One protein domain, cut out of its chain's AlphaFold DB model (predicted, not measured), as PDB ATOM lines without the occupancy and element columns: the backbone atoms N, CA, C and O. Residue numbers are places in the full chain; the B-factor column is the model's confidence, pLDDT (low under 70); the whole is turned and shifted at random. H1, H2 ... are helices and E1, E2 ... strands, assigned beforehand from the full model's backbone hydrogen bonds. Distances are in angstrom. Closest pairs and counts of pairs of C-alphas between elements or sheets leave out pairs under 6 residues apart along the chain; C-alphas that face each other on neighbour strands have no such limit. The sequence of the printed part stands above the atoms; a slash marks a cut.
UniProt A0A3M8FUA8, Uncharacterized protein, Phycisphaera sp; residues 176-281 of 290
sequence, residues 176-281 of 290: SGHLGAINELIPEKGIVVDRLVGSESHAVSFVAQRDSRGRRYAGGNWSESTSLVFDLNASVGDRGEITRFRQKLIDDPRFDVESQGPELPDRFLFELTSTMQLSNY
ATOM      1  N   SER A 176     -24.984 -26.926   9.970       91.31
ATOM      2  CA  SER A 176     -24.777 -26.190   8.722       91.31
ATOM      3  C   SER A 176     -24.058 -27.011   7.650       91.31
ATOM      4  O   SER A 176     -24.370 -26.862   6.471       91.31
ATOM      5  N   GLY A 177     -23.143 -27.904   8.040       90.94
ATOM      6  CA  GLY A 177     -22.442 -28.794   7.117       90.94
ATOM      7  C   GLY A 177     -23.384 -29.823   6.501       90.94
ATOM      8  O   GLY A 177     -23.398 -29.990   5.283       90.94
ATOM      9  N   HIS A 178     -24.220 -30.459   7.325       92.50
ATOM     10  CA  HIS A 178     -25.190 -31.450   6.848       92.50
ATOM     11  C   HIS A 178     -26.285 -30.804   5.995       92.50
ATOM     12  O   HIS A 178     -26.632 -31.333   4.944       92.50
ATOM     13  N   LEU A 179     -26.779 -29.625   6.388       94.56
ATOM     14  CA  LEU A 179     -27.753 -28.873   5.591       94.56
ATOM     15  C   LEU A 179     -27.173 -28.421   4.244       94.56
ATOM     16  O   LEU A 179     -27.868 -28.489   3.233       94.56
ATOM     17  N   GLY A 180     -25.903 -28.004   4.213       94.19
ATOM     18  CA  GLY A 180     -25.192 -27.698   2.970       94.19
ATOM     19  C   GLY A 180     -25.093 -28.917   2.053       94.19
ATOM     20  O   GLY A 180     -25.469 -28.829   0.890       94.19
ATOM     21  N   ALA A 181     -24.692 -30.067   2.601       94.06
ATOM     22  CA  ALA A 181     -24.606 -31.328   1.865       94.06
ATOM     23  C   ALA A 181     -25.965 -31.783   1.301       94.06
ATOM     24  O   ALA A 181     -26.049 -32.179   0.142       94.06
ATOM     25  N   ILE A 182     -27.050 -31.673   2.078       95.19
ATOM     26  CA  ILE A 182     -28.410 -31.966   1.594       95.19
ATOM     27  C   ILE A 182     -28.787 -31.000   0.460       95.19
ATOM     28  O   ILE A 182     -29.315 -31.426  -0.566       95.19
ATOM     29  N   ASN A 183     -28.484 -29.708   0.612       95.38
ATOM     30  CA  ASN A 183     -28.780 -28.694  -0.397       95.38
ATOM     31  C   ASN A 183     -27.996 -28.899  -1.706       95.38
ATOM     32  O   ASN A 183     -28.535 -28.632  -2.773       95.38
ATOM     33  N   GLU A 184     -26.760 -29.402  -1.649       95.38
ATOM     34  CA  GLU A 184     -25.961 -29.772  -2.831       95.38
ATOM     35  C   GLU A 184     -26.580 -30.928  -3.631       95.38
ATOM     36  O   GLU A 184     -26.432 -30.997  -4.854       95.38
ATOM     37  N   LEU A 185     -27.273 -31.847  -2.951       95.06
ATOM     38  CA  LEU A 185     -27.899 -33.012  -3.578       95.06
ATOM     39  C   LEU A 185     -29.256 -32.678  -4.206       95.06
ATOM     40  O   LEU A 185     -29.665 -33.334  -5.174       95.06
ATOM     41  N   ILE A 186     -29.950 -31.660  -3.684       95.06
ATOM     42  CA  ILE A 186     -31.250 -31.216  -4.195       95.06
ATOM     43  C   ILE A 186     -31.056 -30.532  -5.561       95.06
ATOM     44  O   ILE A 186     -30.313 -29.557  -5.674       95.06
ATOM     45  N   PRO A 187     -31.721 -31.008  -6.630       92.06
ATOM     46  CA  PRO A 187     -31.654 -30.352  -7.929       92.06
ATOM     47  C   PRO A 187     -32.341 -28.979  -7.884       92.06
ATOM     48  O   PRO A 187     -33.392 -28.822  -7.272       92.06
ATOM     49  N   GLU A 188     -31.805 -27.999  -8.617       89.75
ATOM     50  CA  GLU A 188     -32.355 -26.630  -8.666       89.75
ATOM     51  C   GLU A 188     -33.801 -26.547  -9.196       89.75
ATOM     52  O   GLU A 188     -34.476 -25.532  -9.028       89.75
ATOM     53  N   LYS A 189     -34.271 -27.584  -9.900       92.12
ATOM     54  CA  LYS A 189     -35.599 -27.644 -10.520       92.12
ATOM     55  C   LYS A 189     -36.224 -29.015 -10.294       92.12
ATOM     56  O   LYS A 189     -35.514 -30.016 -10.270       92.12
ATOM     57  N   GLY A 190     -37.551 -29.035 -10.190       91.31
ATOM     58  CA  GLY A 190     -38.356 -30.260 -10.198       91.31
ATOM     59  C   GLY A 190     -38.719 -30.806  -8.818       91.31
ATOM     60  O   GLY A 190     -39.805 -31.359  -8.657       91.31
ATOM     61  N   ILE A 191     -37.882 -30.552  -7.806       95.19
ATOM     62  CA  ILE A 191     -38.105 -30.983  -6.420       95.19
ATOM     63  C   ILE A 191     -38.356 -29.767  -5.526       95.19
ATOM     64  O   ILE A 191     -37.575 -28.816  -5.526       95.19
ATOM     65  N   VAL A 192     -39.437 -29.806  -4.751       96.00
ATOM     66  CA  VAL A 192     -39.775 -28.800  -3.739       96.00
ATOM     67  C   VAL A 192     -39.730 -29.470  -2.372       96.00
ATOM     68  O   VAL A 192     -40.475 -30.408  -2.110       96.00
ATOM     69  N   VAL A 193     -38.840 -29.004  -1.495       96.44
ATOM     70  CA  VAL A 193     -38.766 -29.502  -0.116       96.44
ATOM     71  C   VAL A 193     -39.872 -28.859   0.707       96.44
ATOM     72  O   VAL A 193     -39.819 -27.668   1.008       96.44
ATOM     73  N   ASP A 194     -40.864 -29.661   1.083       96.75
ATOM     74  CA  ASP A 194     -42.016 -29.211   1.861       96.75
ATOM     75  C   ASP A 194     -41.681 -29.132   3.354       96.75
ATOM     76  O   ASP A 194     -42.121 -28.223   4.064       96.75
ATOM     77  N   ARG A 195     -40.904 -30.100   3.854       97.00
ATOM     78  CA  ARG A 195     -40.495 -30.162   5.258       97.00
ATOM     79  C   ARG A 195     -39.162 -30.883   5.395       97.00
ATOM     80  O   ARG A 195     -39.001 -31.987   4.891       97.00
ATOM     81  N   LEU A 196     -38.255 -30.274   6.150       96.94
ATOM     82  CA  LEU A 196     -37.008 -30.887   6.591       96.94
ATOM     83  C   LEU A 196     -36.954 -30.809   8.116       96.94
ATOM     84  O   LEU A 196     -36.942 -29.713   8.676       96.94
ATOM     85  N   VAL A 197     -36.974 -31.960   8.786       97.38
ATOM     86  CA  VAL A 197     -36.808 -32.040  10.245       97.38
ATOM     87  C   VAL A 197     -35.509 -32.755  10.534       97.38
ATOM     88  O   VAL A 197     -35.335 -33.889  10.118       97.38
ATOM     89  N   GLY A 198     -34.610 -32.092  11.249       96.19
ATOM     90  CA  GLY A 198     -33.425 -32.727  11.803       96.19
ATOM     91  C   GLY A 198     -33.682 -33.167  13.237       96.19
ATOM     92  O   GLY A 198     -34.234 -32.404  14.032       96.19
ATOM     93  N   SER A 199     -33.255 -34.374  13.570       96.12
ATOM     94  CA  SER A 199     -33.106 -34.837  14.940       96.12
ATOM     95  C   SER A 199     -31.698 -35.364  15.151       96.12
ATOM     96  O   SER A 199     -31.008 -35.776  14.218       96.12
ATOM     97  N   GLU A 200     -31.261 -35.301  16.393       94.19
ATOM     98  CA  GLU A 200     -29.897 -35.601  16.757       94.19
ATOM     99  C   GLU A 200     -29.856 -36.499  17.976       94.19
ATOM    100  O   GLU A 200     -30.564 -36.284  18.961       94.19
ATOM    101  N   SER A 201     -28.972 -37.485  17.905       93.12
ATOM    102  CA  SER A 201     -28.644 -38.356  19.012       93.12
ATOM    103  C   SER A 201     -27.137 -38.354  19.224       93.12
ATOM    104  O   SER A 201     -26.386 -38.930  18.437       93.12
ATOM    105  N   HIS A 202     -26.709 -37.773  20.341       91.81
ATOM    106  CA  HIS A 202     -25.347 -37.904  20.841       91.81
ATOM    107  C   HIS A 202     -25.290 -38.902  21.983       91.81
ATOM    108  O   HIS A 202     -26.078 -38.835  22.929       91.81
ATOM    109  N   ALA A 203     -24.298 -39.781  21.936       92.62
ATOM    110  CA  ALA A 203     -23.944 -40.630  23.054       92.62
ATOM    111  C   ALA A 203     -22.444 -40.524  23.330       92.62
ATOM    112  O   ALA A 203     -21.611 -40.787  22.465       92.62
ATOM    113  N   VAL A 204     -22.116 -40.168  24.570       94.62
ATOM    114  CA  VAL A 204     -20.763 -40.235  25.114       94.62
ATOM    115  C   VAL A 204     -20.697 -41.477  25.993       94.62
ATOM    116  O   VAL A 204     -21.510 -41.678  26.895       94.62
ATOM    117  N   SER A 205     -19.738 -42.346  25.714       95.12
ATOM    118  CA  SER A 205     -19.580 -43.632  26.382       95.12
ATOM    119  C   SER A 205     -18.163 -43.782  26.912       95.12
ATOM    120  O   SER A 205     -17.203 -43.299  26.320       95.12
ATOM    121  N   PHE A 206     -18.029 -44.455  28.052       96.38
ATOM    122  CA  PHE A 206     -16.733 -44.724  28.661       96.38
ATOM    123  C   PHE A 206     -16.492 -46.224  28.754       96.38
ATOM    124  O   PHE A 206     -17.263 -46.960  29.380       96.38
ATOM    125  N   VAL A 207     -15.381 -46.672  28.178       96.69
ATOM    126  CA  VAL A 207     -14.923 -48.056  28.262       96.69
ATOM    127  C   VAL A 207     -13.739 -48.119  29.217       96.69
ATOM    128  O   VAL A 207     -12.606 -47.788  28.873       96.69
ATOM    129  N   ALA A 208     -14.014 -48.568  30.443       95.50
ATOM    130  CA  ALA A 208     -12.991 -48.773  31.462       95.50
ATOM    131  C   ALA A 208     -11.949 -49.809  31.011       95.50
ATOM    132  O   ALA A 208     -12.304 -50.869  30.483       95.50
ATOM    133  N   GLN A 209     -10.672 -49.547  31.299       96.38
ATOM    134  CA  GLN A 209      -9.609 -50.502  31.014       96.38
ATOM    135  C   GLN A 209      -9.784 -51.743  31.886       96.38
ATOM    136  O   GLN A 209      -9.992 -51.654  33.101       96.38
ATOM    137  N   ARG A 210      -9.697 -52.916  31.263       95.69
ATOM    138  CA  ARG A 210      -9.754 -54.194  31.969       95.69
ATOM    139  C   ARG A 210      -8.343 -54.671  32.277       95.69
ATOM    140  O   ARG A 210      -7.531 -54.816  31.369       95.69
ATOM    141  N   ASP A 211      -8.080 -54.961  33.541       94.81
ATOM    142  CA  ASP A 211      -6.852 -55.598  34.002       94.81
ATOM    143  C   ASP A 211      -7.161 -56.920  34.728       94.81
ATOM    144  O   ASP A 211      -8.315 -57.334  34.863       94.81
ATOM    145  N   SER A 212      -6.119 -57.608  35.202       94.75
ATOM    146  CA  SER A 212      -6.267 -58.848  35.980       94.75
ATOM    147  C   SER A 212      -6.945 -58.646  37.341       94.75
ATOM    148  O   SER A 212      -7.293 -59.627  37.992       94.75
ATOM    149  N   ARG A 213      -7.131 -57.394  37.783       89.12
ATOM    150  CA  ARG A 213      -7.712 -57.029  39.080       89.12
ATOM    151  C   ARG A 213      -9.115 -56.422  38.958       89.12
ATOM    152  O   ARG A 213      -9.721 -56.128  39.986       89.12
ATOM    153  N   GLY A 214      -9.641 -56.243  37.744       92.50
ATOM    154  CA  GLY A 214     -10.974 -55.711  37.486       92.50
ATOM    155  C   GLY A 214     -11.018 -54.663  36.372       92.50
ATOM    156  O   GLY A 214     -10.304 -54.729  35.375       92.50
ATOM    157  N   ARG A 215     -11.948 -53.713  36.508       92.44
ATOM    158  CA  ARG A 215     -12.084 -52.559  35.612       92.44
ATOM    159  C   ARG A 215     -11.557 -51.326  36.329       92.44
ATOM    160  O   ARG A 215     -11.980 -51.055  37.453       92.44
ATOM    161  N   ARG A 216     -10.655 -50.587  35.690       91.62
ATOM    162  CA  ARG A 216     -10.092 -49.345  36.224       91.62
ATOM    163  C   ARG A 216     -10.523 -48.161  35.376       91.62
ATOM    164  O   ARG A 216     -10.643 -48.265  34.158       91.62
ATOM    165  N   TYR A 217     -10.760 -47.043  36.054       93.00
ATOM    166  CA  TYR A 217     -11.007 -45.768  35.390       93.00
ATOM    167  C   TYR A 217      -9.729 -45.258  34.709       93.00
ATOM    168  O   TYR A 217      -9.752 -44.893  33.541       93.00
ATOM    169  N   ALA A 218      -8.594 -45.328  35.414       92.38
ATOM    170  CA  ALA A 218      -7.292 -45.004  34.846       92.38
ATOM    171  C   ALA A 218      -6.993 -45.893  33.627       92.38
ATOM    172  O   ALA A 218      -7.047 -47.120  33.734       92.38
ATOM    173  N   GLY A 219      -6.697 -45.250  32.496       93.00
ATOM    174  CA  GLY A 219      -6.424 -45.899  31.211       93.00
ATOM    175  C   GLY A 219      -7.663 -46.337  30.424       93.00
ATOM    176  O   GLY A 219      -7.516 -46.984  29.388       93.00
ATOM    177  N   GLY A 220      -8.876 -46.030  30.902       95.38
ATOM    178  CA  GLY A 220     -10.087 -46.198  30.103       95.38
ATOM    179  C   GLY A 220     -10.171 -45.177  28.970       95.38
ATOM    180  O   GLY A 220      -9.549 -44.117  29.032       95.38
ATOM    181  N   ASN A 221     -10.964 -45.499  27.953       96.25
ATOM    182  CA  ASN A 221     -11.148 -44.651  26.782       96.25
ATOM    183  C   ASN A 221     -12.573 -44.109  26.745       96.25
ATOM    184  O   ASN A 221     -13.538 -44.852  26.949       96.25
ATOM    185  N   TRP A 222     -12.686 -42.817  26.463       95.50
ATOM    186  CA  TRP A 222     -13.947 -42.188  26.100       95.50
ATOM    187  C   TRP A 222     -14.163 -42.371  24.601       95.50
ATOM    188  O   TRP A 222     -13.233 -42.228  23.809       95.50
ATOM    189  N   SER A 223     -15.376 -42.748  24.229       94.25
ATOM    190  CA  SER A 223     -15.810 -42.864  22.845       94.25
ATOM    191  C   SER A 223     -17.122 -42.136  22.671       94.25
ATOM    192  O   SER A 223     -18.032 -42.240  23.498       94.25
ATOM    193  N   GLU A 224     -17.222 -41.426  21.566       93.25
ATOM    194  CA  GLU A 224     -18.361 -40.588  21.243       93.25
ATOM    195  C   GLU A 224     -18.981 -41.109  19.959       93.25
ATOM    196  O   GLU A 224     -18.291 -41.562  19.044       93.25
ATOM    197  N   SER A 225     -20.301 -41.077  19.914       92.19
ATOM    198  CA  SER A 225     -21.066 -41.413  18.728       92.19
ATOM    199  C   SER A 225     -22.134 -40.353  18.541       92.19
ATOM    200  O   SER A 225     -22.968 -40.154  19.428       92.19
ATOM    201  N   THR A 226     -22.109 -39.704  17.385       92.00
ATOM    202  CA  THR A 226     -23.133 -38.755  16.955       92.00
ATOM    203  C   THR A 226     -23.876 -39.370  15.780       92.00
ATOM    204  O   THR A 226     -23.253 -39.879  14.849       92.00
ATOM    205  N   SER A 227     -25.202 -39.341  15.843       93.88
ATOM    206  CA  SER A 227     -26.082 -39.717  14.744       93.88
ATOM    207  C   SER A 227     -27.053 -38.579  14.485       93.88
ATOM    208  O   SER A 227     -27.739 -38.123  15.403       93.88
ATOM    209  N   LEU A 228     -27.104 -38.129  13.239       95.69
ATOM    210  CA  LEU A 228     -28.063 -37.145  12.765       95.69
ATOM    211  C   LEU A 228     -29.067 -37.836  11.862       95.69
ATOM    212  O   LEU A 228     -28.679 -38.560  10.950       95.69
ATOM    213  N   VAL A 229     -30.345 -37.592  12.113       96.94
ATOM    214  CA  VAL A 229     -31.446 -38.155  11.338       96.94
ATOM    215  C   VAL A 229     -32.256 -37.006  10.762       96.94
ATOM    216  O   VAL A 229     -32.725 -36.142  11.506       96.94
ATOM    217  N   PHE A 230     -32.406 -36.976   9.443       97.69
ATOM    218  CA  PHE A 230     -33.187 -35.971   8.738       97.69
ATOM    219  C   PHE A 230     -34.410 -36.603   8.089       97.69
ATOM    220  O   PHE A 230     -34.280 -37.388   7.154       97.69
ATOM    221  N   ASP A 231     -35.592 -36.181   8.519       97.88
ATOM    222  CA  ASP A 231     -36.839 -36.481   7.829       97.88
ATOM    223  C   ASP A 231     -37.036 -35.457   6.710       97.88
ATOM    224  O   ASP A 231     -37.355 -34.285   6.954       97.88
ATOM    225  N   LEU A 232     -36.833 -35.902   5.473       97.31
ATOM    226  CA  LEU A 232     -37.007 -35.118   4.262       97.31
ATOM    227  C   LEU A 232     -38.341 -35.468   3.602       97.31
ATOM    228  O   LEU A 232     -38.511 -36.550   3.044       97.31
ATOM    229  N   ASN A 233     -39.270 -34.516   3.618       97.31
ATOM    230  CA  ASN A 233     -40.507 -34.568   2.849       97.31
ATOM    231  C   ASN A 233     -40.420 -33.583   1.684       97.31
ATOM    232  O   ASN A 233     -40.230 -32.380   1.893       97.31
ATOM    233  N   ALA A 234     -40.571 -34.094   0.470       96.38
ATOM    234  CA  ALA A 234     -40.507 -33.295  -0.739       96.38
ATOM    235  C   ALA A 234     -41.561 -33.733  -1.756       96.38
ATOM    236  O   ALA A 234     -41.899 -34.915  -1.874       96.38
ATOM    237  N   SER A 235     -42.036 -32.755  -2.517       96.50
ATOM    238  CA  SER A 235     -42.928 -32.931  -3.652       96.50
ATOM    239  C   SER A 235     -42.171 -32.789  -4.970       96.50
ATOM    240  O   SER A 235     -41.171 -32.071  -5.067       96.50
ATOM    241  N   VAL A 236     -42.631 -33.505  -5.995       96.50
ATOM    242  CA  VAL A 236     -42.021 -33.496  -7.329       96.50
ATOM    243  C   VAL A 236     -43.039 -33.251  -8.428       96.50
ATOM    244  O   VAL A 236     -44.199 -33.651  -8.331       96.50
ATOM    245  N   GLY A 237     -42.583 -32.620  -9.510       93.94
ATOM    246  CA  GLY A 237     -43.383 -32.472 -10.726       93.94
ATOM    247  C   GLY A 237     -43.417 -33.739 -11.589       93.94
ATOM    248  O   GLY A 237     -44.432 -34.019 -12.225       93.94
ATOM    249  N   ASP A 238     -42.321 -34.504 -11.606       94.12
ATOM    250  CA  ASP A 238     -42.177 -35.738 -12.383       94.12
ATOM    251  C   ASP A 238     -41.685 -36.894 -11.500       94.12
ATOM    252  O   ASP A 238     -40.672 -36.807 -10.806       94.12
ATOM    253  N   ARG A 239     -42.373 -38.035 -11.584       91.06
ATOM    254  CA  ARG A 239     -42.010 -39.260 -10.865       91.06
ATOM    255  C   ARG A 239     -40.606 -39.751 -11.231       91.06
ATOM    256  O   ARG A 239     -39.930 -40.343 -10.391       91.06
ATOM    257  N   GLY A 240     -40.153 -39.508 -12.466       92.62
ATOM    258  CA  GLY A 240     -38.803 -39.871 -12.906       92.62
ATOM    259  C   GLY A 240     -37.689 -39.163 -12.125       92.62
ATOM    260  O   GLY A 240     -36.586 -39.703 -11.996       92.62
ATOM    261  N   GLU A 241     -37.969 -37.987 -11.562       93.25
ATOM    262  CA  GLU A 241     -37.011 -37.223 -10.760       93.25
ATOM    263  C   GLU A 241     -36.810 -37.835  -9.371       93.25
ATOM    264  O   GLU A 241     -35.676 -37.839  -8.889       93.25
ATOM    265  N   ILE A 242     -37.845 -38.452  -8.780       93.25
ATOM    266  CA  ILE A 242     -37.753 -39.128  -7.470       93.25
ATOM    267  C   ILE A 242     -36.692 -40.221  -7.516       93.25
ATOM    268  O   ILE A 242     -35.804 -40.262  -6.670       93.25
ATOM    269  N   THR A 243     -36.751 -41.105  -8.516       93.00
ATOM    270  CA  THR A 243     -35.815 -42.233  -8.619       93.00
ATOM    271  C   THR A 243     -34.381 -41.755  -8.826       93.00
ATOM    272  O   THR A 243     -33.464 -42.305  -8.224       93.00
ATOM    273  N   ARG A 244     -34.172 -40.703  -9.629       94.62
ATOM    274  CA  ARG A 244     -32.838 -40.118  -9.836       94.62
ATOM    275  C   ARG A 244     -32.305 -39.455  -8.572       94.62
ATOM    276  O   ARG A 244     -31.128 -39.604  -8.268       94.62
ATOM    277  N   PHE A 245     -33.155 -38.727  -7.853       94.75
ATOM    278  CA  PHE A 245     -32.778 -38.071  -6.608       94.75
ATOM    279  C   PHE A 245     -32.479 -39.085  -5.505       94.75
ATOM    280  O   PHE A 245     -31.434 -39.002  -4.872       94.75
ATOM    281  N   ARG A 246     -33.323 -40.111  -5.354       94.69
ATOM    282  CA  ARG A 246     -33.073 -41.235  -4.447       94.69
ATOM    283  C   ARG A 246     -31.749 -41.926  -4.761       94.69
ATOM    284  O   ARG A 246     -30.981 -42.177  -3.844       94.69
ATOM    285  N   GLN A 247     -31.463 -42.196  -6.036       95.81
ATOM    286  CA  GLN A 247     -30.188 -42.798  -6.427       95.81
ATOM    287  C   GLN A 247     -29.005 -41.896  -6.057       95.81
ATOM    288  O   GLN A 247     -28.052 -42.387  -5.475       95.81
ATOM    289  N   LYS A 248     -29.092 -40.580  -6.297       95.88
ATOM    290  CA  LYS A 248     -28.052 -39.627  -5.868       95.88
ATOM    291  C   LYS A 248     -27.830 -39.624  -4.357       95.88
ATOM    292  O   LYS A 248     -26.689 -39.522  -3.934       95.88
ATOM    293  N   LEU A 249     -28.901 -39.711  -3.564       95.44
ATOM    294  CA  LEU A 249     -28.795 -39.796  -2.108       95.44
ATOM    295  C   LEU A 249     -28.131 -41.111  -1.672       95.44
ATOM    296  O   LEU A 249     -27.301 -41.087  -0.778       95.44
ATOM    297  N   ILE A 250     -28.469 -42.237  -2.314       96.62
ATOM    298  CA  ILE A 250     -27.874 -43.558  -2.036       96.62
ATOM    299  C   ILE A 250     -26.400 -43.621  -2.464       96.62
ATOM    300  O   ILE A 250     -25.595 -44.284  -1.817       96.62
ATOM    301  N   ASP A 251     -26.050 -42.958  -3.567       96.56
ATOM    302  CA  ASP A 251     -24.680 -42.910  -4.083       96.56
ATOM    303  C   ASP A 251     -23.772 -41.998  -3.235       96.56
ATOM    304  O   ASP A 251     -22.547 -42.080  -3.348       96.56
ATOM    305  N   ASP A 252     -24.348 -41.130  -2.394       95.75
ATOM    306  CA  ASP A 252     -23.597 -40.245  -1.511       95.75
ATOM    307  C   ASP A 252     -23.220 -40.968  -0.202       95.75
ATOM    308  O   ASP A 252     -24.090 -41.274   0.613       95.75
ATOM    309  N   PRO A 253     -21.922 -41.205   0.069       94.81
ATOM    310  CA  PRO A 253     -21.490 -41.948   1.252       94.81
ATOM    311  C   PRO A 253     -21.745 -41.211   2.577       94.81
ATOM    312  O   PRO A 253     -21.526 -41.789   3.642       94.81
ATOM    313  N   ARG A 254     -22.152 -39.932   2.545       94.25
ATOM    314  CA  ARG A 254     -22.417 -39.119   3.743       94.25
ATOM    315  C   ARG A 254     -23.735 -39.493   4.430       94.25
ATOM    316  O   ARG A 254     -23.900 -39.155   5.609       94.25
ATOM    317  N   PHE A 255     -24.654 -40.157   3.724       95.88
ATOM    318  CA  PHE A 255     -26.000 -40.459   4.208       95.88
ATOM    319  C   PHE A 255     -26.384 -41.917   3.944       95.88
ATOM    320  O   PHE A 255     -26.175 -42.445   2.858       95.88
ATOM    321  N   ASP A 256     -26.998 -42.551   4.935       96.69
ATOM    322  CA  ASP A 256     -27.797 -43.759   4.757       96.69
ATOM    323  C   ASP A 256     -29.257 -43.348   4.538       96.69
ATOM    324  O   ASP A 256     -29.755 -42.444   5.212       96.69
ATOM    325  N   VAL A 257     -29.929 -43.959   3.566       97.12
ATOM    326  CA  VAL A 257     -31.221 -43.484   3.053       97.12
ATOM    327  C   VAL A 257     -32.271 -44.565   3.222       97.12
ATOM    328  O   VAL A 257     -32.269 -45.571   2.506       97.12
ATOM    329  N   GLU A 258     -33.241 -44.310   4.093       97.12
ATOM    330  CA  GLU A 258     -34.399 -45.174   4.285       97.12
ATOM    331  C   GLU A 258     -35.679 -44.499   3.772       97.12
ATOM    332  O   GLU A 258     -35.870 -43.287   3.875       97.12
ATOM    333  N   SER A 259     -36.567 -45.281   3.153       95.94
ATOM    334  CA  SER A 259     -37.857 -44.776   2.671       95.94
ATOM    335  C   SER A 259     -38.913 -44.940   3.753       95.94
ATOM    336  O   SER A 259     -39.230 -46.062   4.150       95.94
ATOM    337  N   GLN A 260     -39.478 -43.825   4.210       94.62
ATOM    338  CA  GLN A 260     -40.495 -43.815   5.252       94.62
ATOM    339  C   GLN A 260     -41.889 -43.870   4.617       94.62
ATOM    340  O   GLN A 260     -42.515 -42.862   4.293       94.62
ATOM    341  N   GLY A 261     -42.405 -45.087   4.453       90.88
ATOM    342  CA  GLY A 261     -43.776 -45.326   4.000       90.88
ATOM    343  C   GLY A 261     -43.953 -45.444   2.479       90.88
ATOM    344  O   GLY A 261     -42.990 -45.632   1.735       90.88
ATOM    345  N   PRO A 262     -45.210 -45.444   1.996       87.62
ATOM    346  CA  PRO A 262     -45.503 -45.676   0.586       87.62
ATOM    347  C   PRO A 262     -45.112 -44.468  -0.274       87.62
ATOM    348  O   PRO A 262     -45.584 -43.355  -0.046       87.62
ATOM    349  N   GLU A 263     -44.305 -44.708  -1.309       85.38
ATOM    350  CA  GLU A 263     -43.984 -43.702  -2.324       85.38
ATOM    351  C   GLU A 263     -45.250 -43.318  -3.099       85.38
ATOM    352  O   GLU A 263     -45.900 -44.152  -3.740       85.38
ATOM    353  N   LEU A 264     -45.602 -42.038  -3.040       92.75
ATOM    354  CA  LEU A 264     -46.714 -41.474  -3.788       92.75
ATOM    355  C   LEU A 264     -46.190 -40.872  -5.104       92.75
ATOM    356  O   LEU A 264     -45.001 -40.584  -5.230       92.75
ATOM    357  N   PRO A 265     -47.045 -40.687  -6.125       91.06
ATOM    358  CA  PRO A 265     -46.589 -40.207  -7.431       91.06
ATOM    359  C   PRO A 265     -46.001 -38.791  -7.401       91.06
ATOM    360  O   PRO A 265     -45.183 -38.461  -8.253       91.06
ATOM    361  N   ASP A 266     -46.459 -37.973  -6.454       95.38
ATOM    362  CA  ASP A 266     -46.193 -36.540  -6.335       95.38
ATOM    363  C   ASP A 266     -45.295 -36.181  -5.143       95.38
ATOM    364  O   ASP A 266     -44.892 -35.028  -5.023       95.38
ATOM    365  N   ARG A 267     -44.998 -37.133  -4.250       94.88
ATOM    366  CA  ARG A 267     -44.270 -36.873  -3.002       94.88
ATOM    367  C   ARG A 267     -43.518 -38.092  -2.499       94.88
ATOM    368  O   ARG A 267     -43.941 -39.233  -2.698       94.88
ATOM    369  N   PHE A 268     -42.453 -37.829  -1.762       95.06
ATOM    370  CA  PHE A 268     -41.673 -38.851  -1.086       95.06
ATOM    371  C   PHE A 268     -41.283 -38.395   0.319       95.06
ATOM    372  O   PHE A 268     -41.171 -37.199   0.597       95.06
ATOM    373  N   LEU A 269     -41.077 -39.378   1.190       96.81
ATOM    374  CA  LEU A 269     -40.588 -39.186   2.543       96.81
ATOM    375  C   LEU A 269     -39.352 -40.068   2.717       96.81
ATOM    376  O   LEU A 269     -39.448 -41.295   2.651       96.81
ATOM    377  N   PHE A 270     -38.200 -39.435   2.898       97.00
ATOM    378  CA  PHE A 270     -36.944 -40.123   3.166       97.00
ATOM    379  C   PHE A 270     -36.453 -39.783   4.561       97.00
ATOM    380  O   PHE A 270     -36.538 -38.637   4.990       97.00
ATOM    381  N   GLU A 271     -35.919 -40.789   5.234       97.50
ATOM    382  CA  GLU A 271     -35.118 -40.626   6.433       97.50
ATOM    383  C   GLU A 271     -33.651 -40.739   6.021       97.50
ATOM    384  O   GLU A 271     -33.233 -41.739   5.434       97.50
ATOM    385  N   LEU A 272     -32.882 -39.682   6.268       97.12
ATOM    386  CA  LEU A 272     -31.452 -39.635   5.989       97.12
ATOM    387  C   LEU A 272     -30.705 -39.741   7.312       97.12
ATOM    388  O   LEU A 272     -30.768 -38.819   8.124       97.12
ATOM    389  N   THR A 273     -29.975 -40.829   7.519       96.94
ATOM    390  CA  THR A 273     -29.144 -41.023   8.709       96.94
ATOM    391  C   THR A 273     -27.684 -40.738   8.375       96.94
ATOM    392  O   THR A 273     -27.145 -41.253   7.403       96.94
ATOM    393  N   SER A 274     -27.010 -39.924   9.184       95.19
ATOM    394  CA  SER A 274     -25.585 -39.631   9.042       95.19
ATOM    395  C   SER A 274     -24.864 -39.882  10.360       95.19
ATOM    396  O   SER A 274     -25.162 -39.256  11.377       95.19
ATOM    397  N   THR A 275     -23.895 -40.798  10.338       91.00
ATOM    398  CA  THR A 275     -23.023 -41.110  11.484       91.00
ATOM    399  C   THR A 275     -21.619 -40.518  11.333       91.00
ATOM    400  O   THR A 275     -20.761 -40.727  12.189       91.00
ATOM    401  N   MET A 276     -21.338 -39.836  10.217       81.94
ATOM    402  CA  MET A 276     -20.021 -39.275   9.917       81.94
ATOM    403  C   MET A 276     -19.902 -37.828  10.395       81.94
ATOM    404  O   MET A 276     -20.751 -36.986  10.116       81.94
ATOM    405  N   GLN A 277     -18.778 -37.516  11.041       77.19
ATOM    406  CA  GLN A 277     -18.409 -36.148  11.389       77.19
ATOM    407  C   GLN A 277     -17.888 -35.436  10.124       77.19
ATOM    408  O   GLN A 277     -16.764 -35.672   9.675       77.19
ATOM    409  N   LEU A 278     -18.719 -34.579   9.518       68.12
ATOM    410  CA  LEU A 278     -18.423 -33.896   8.245       68.12
ATOM    411  C   LEU A 278     -17.158 -33.021   8.266       68.12
ATOM    412  O   LEU A 278     -16.597 -32.738   7.208       68.12
ATOM    413  N   SER A 279     -16.683 -32.610   9.447       65.38
ATOM    414  CA  SER A 279     -15.458 -31.814   9.605       65.38
ATOM    415  C   SER A 279     -14.228 -32.478   8.985       65.38
ATOM    416  O   SER A 279     -13.332 -31.782   8.518       65.38
ATOM    417  N   ASN A 280     -14.199 -33.811   8.928       64.12
ATOM    418  CA  ASN A 280     -13.066 -34.558   8.387       64.12
ATOM    419  C   ASN A 280     -13.107 -34.693   6.857       64.12
ATOM    420  O   ASN A 280     -12.072 -34.953   6.248       64.12
ATOM    421  N   TYR A 281     -14.269 -34.493   6.227       61.47
ATOM    422  CA  TYR A 281     -14.442 -34.700   4.787       61.47
ATOM    423  C   TYR A 281     -13.850 -33.550   3.958       61.47
ATOM    424  O   TYR A 281     -13.223 -33.772   2.926       61.47
TER     425      TYR A 281
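Overview. This is residues 176 to 281 of the 290 residues of an uncharacterized protein of Phycisphaera sp (UniProt A0A3M8FUA8). A long two-stranded hairpin, E1 and E2, runs out as an arm from a small head, where E4 and E3 widen it to a four-stranded sheet beside residues 227 to 236 of E2. H2 packs over one face of the sheet in the head, and H1 only grazes the sheet. The printed part has 106 residues, with two named helices and four named strands in the order H1, E1, E2, H2, E3, E4; the sheet's order is E1, E2, E4, E3, all antiparallel, and the class is mixed, helices and strands. The whole is only just loose, close to extended, with a radius of gyration of the C-alphas of 19.0 A, and the arm makes the length of its spans, 66 by 28 by 21 A.

Arrangement. H1, residues 176 to 185, only grazes the twisted sheet with its residues 178 to 182. E1, residues 191 to 211, and E2, residues 214 to 236, form a hairpin; N 199 and O 229 are 2.8 A apart and N 207 and O 221 are 2.9 A apart, both within hydrogen-bond range. E1 bends by 76 degrees at residue 194, and E2 by 80 degrees at residue 218. H2, residues 239 to 251, is on the sheet at a height of 8.0 A over it. It lies only just over E2, on which 3 of its C-alphas fall, and runs along the strands, at 14 degrees to E2 on the local plane. H1 and H2 only just touch, with 3 pairs of C-alphas within 8 A, the closest being those of Leu 185 and Leu 249 at 7.0 A; their tilt is steep, 49 degrees, opposite ways. E3, residues 256 to 259, and E4, residues 267 to 274, form a second hairpin, with N 258 and O 271 2.9 A apart. E4 is also the antiparallel neighbour of E2, with N 230 and O 272 2.8 A apart. E2, H2 and E3 form a split strand-helix-strand unit, two strands running the same way with E4 between them, and its crossover is right-handed. Sheet and H2 make two layers, the helix on one face. In H1 every O i to N i+4 pair is within hydrogen-bond range; in H2, 7 of 9 are.

Along the chain. H1 begins at C-alpha 176, (-24.777, -26.190, 8.722). E1 measures 56.7 A, E2 58.9 A, E4 22.4 A and H2 19.0 A from first to last C-alpha. E4 ends at C-alpha 274, (-25.585, -39.631, 9.042).

Size, cuts and confidence. The C-alphas farthest apart, those of Arg 213 and Gly 237, are 66.0 A apart. The printed part has no cut and no long link. The mean pLDDT of the printed part is 93.1; residues 278 to 281 are under 70.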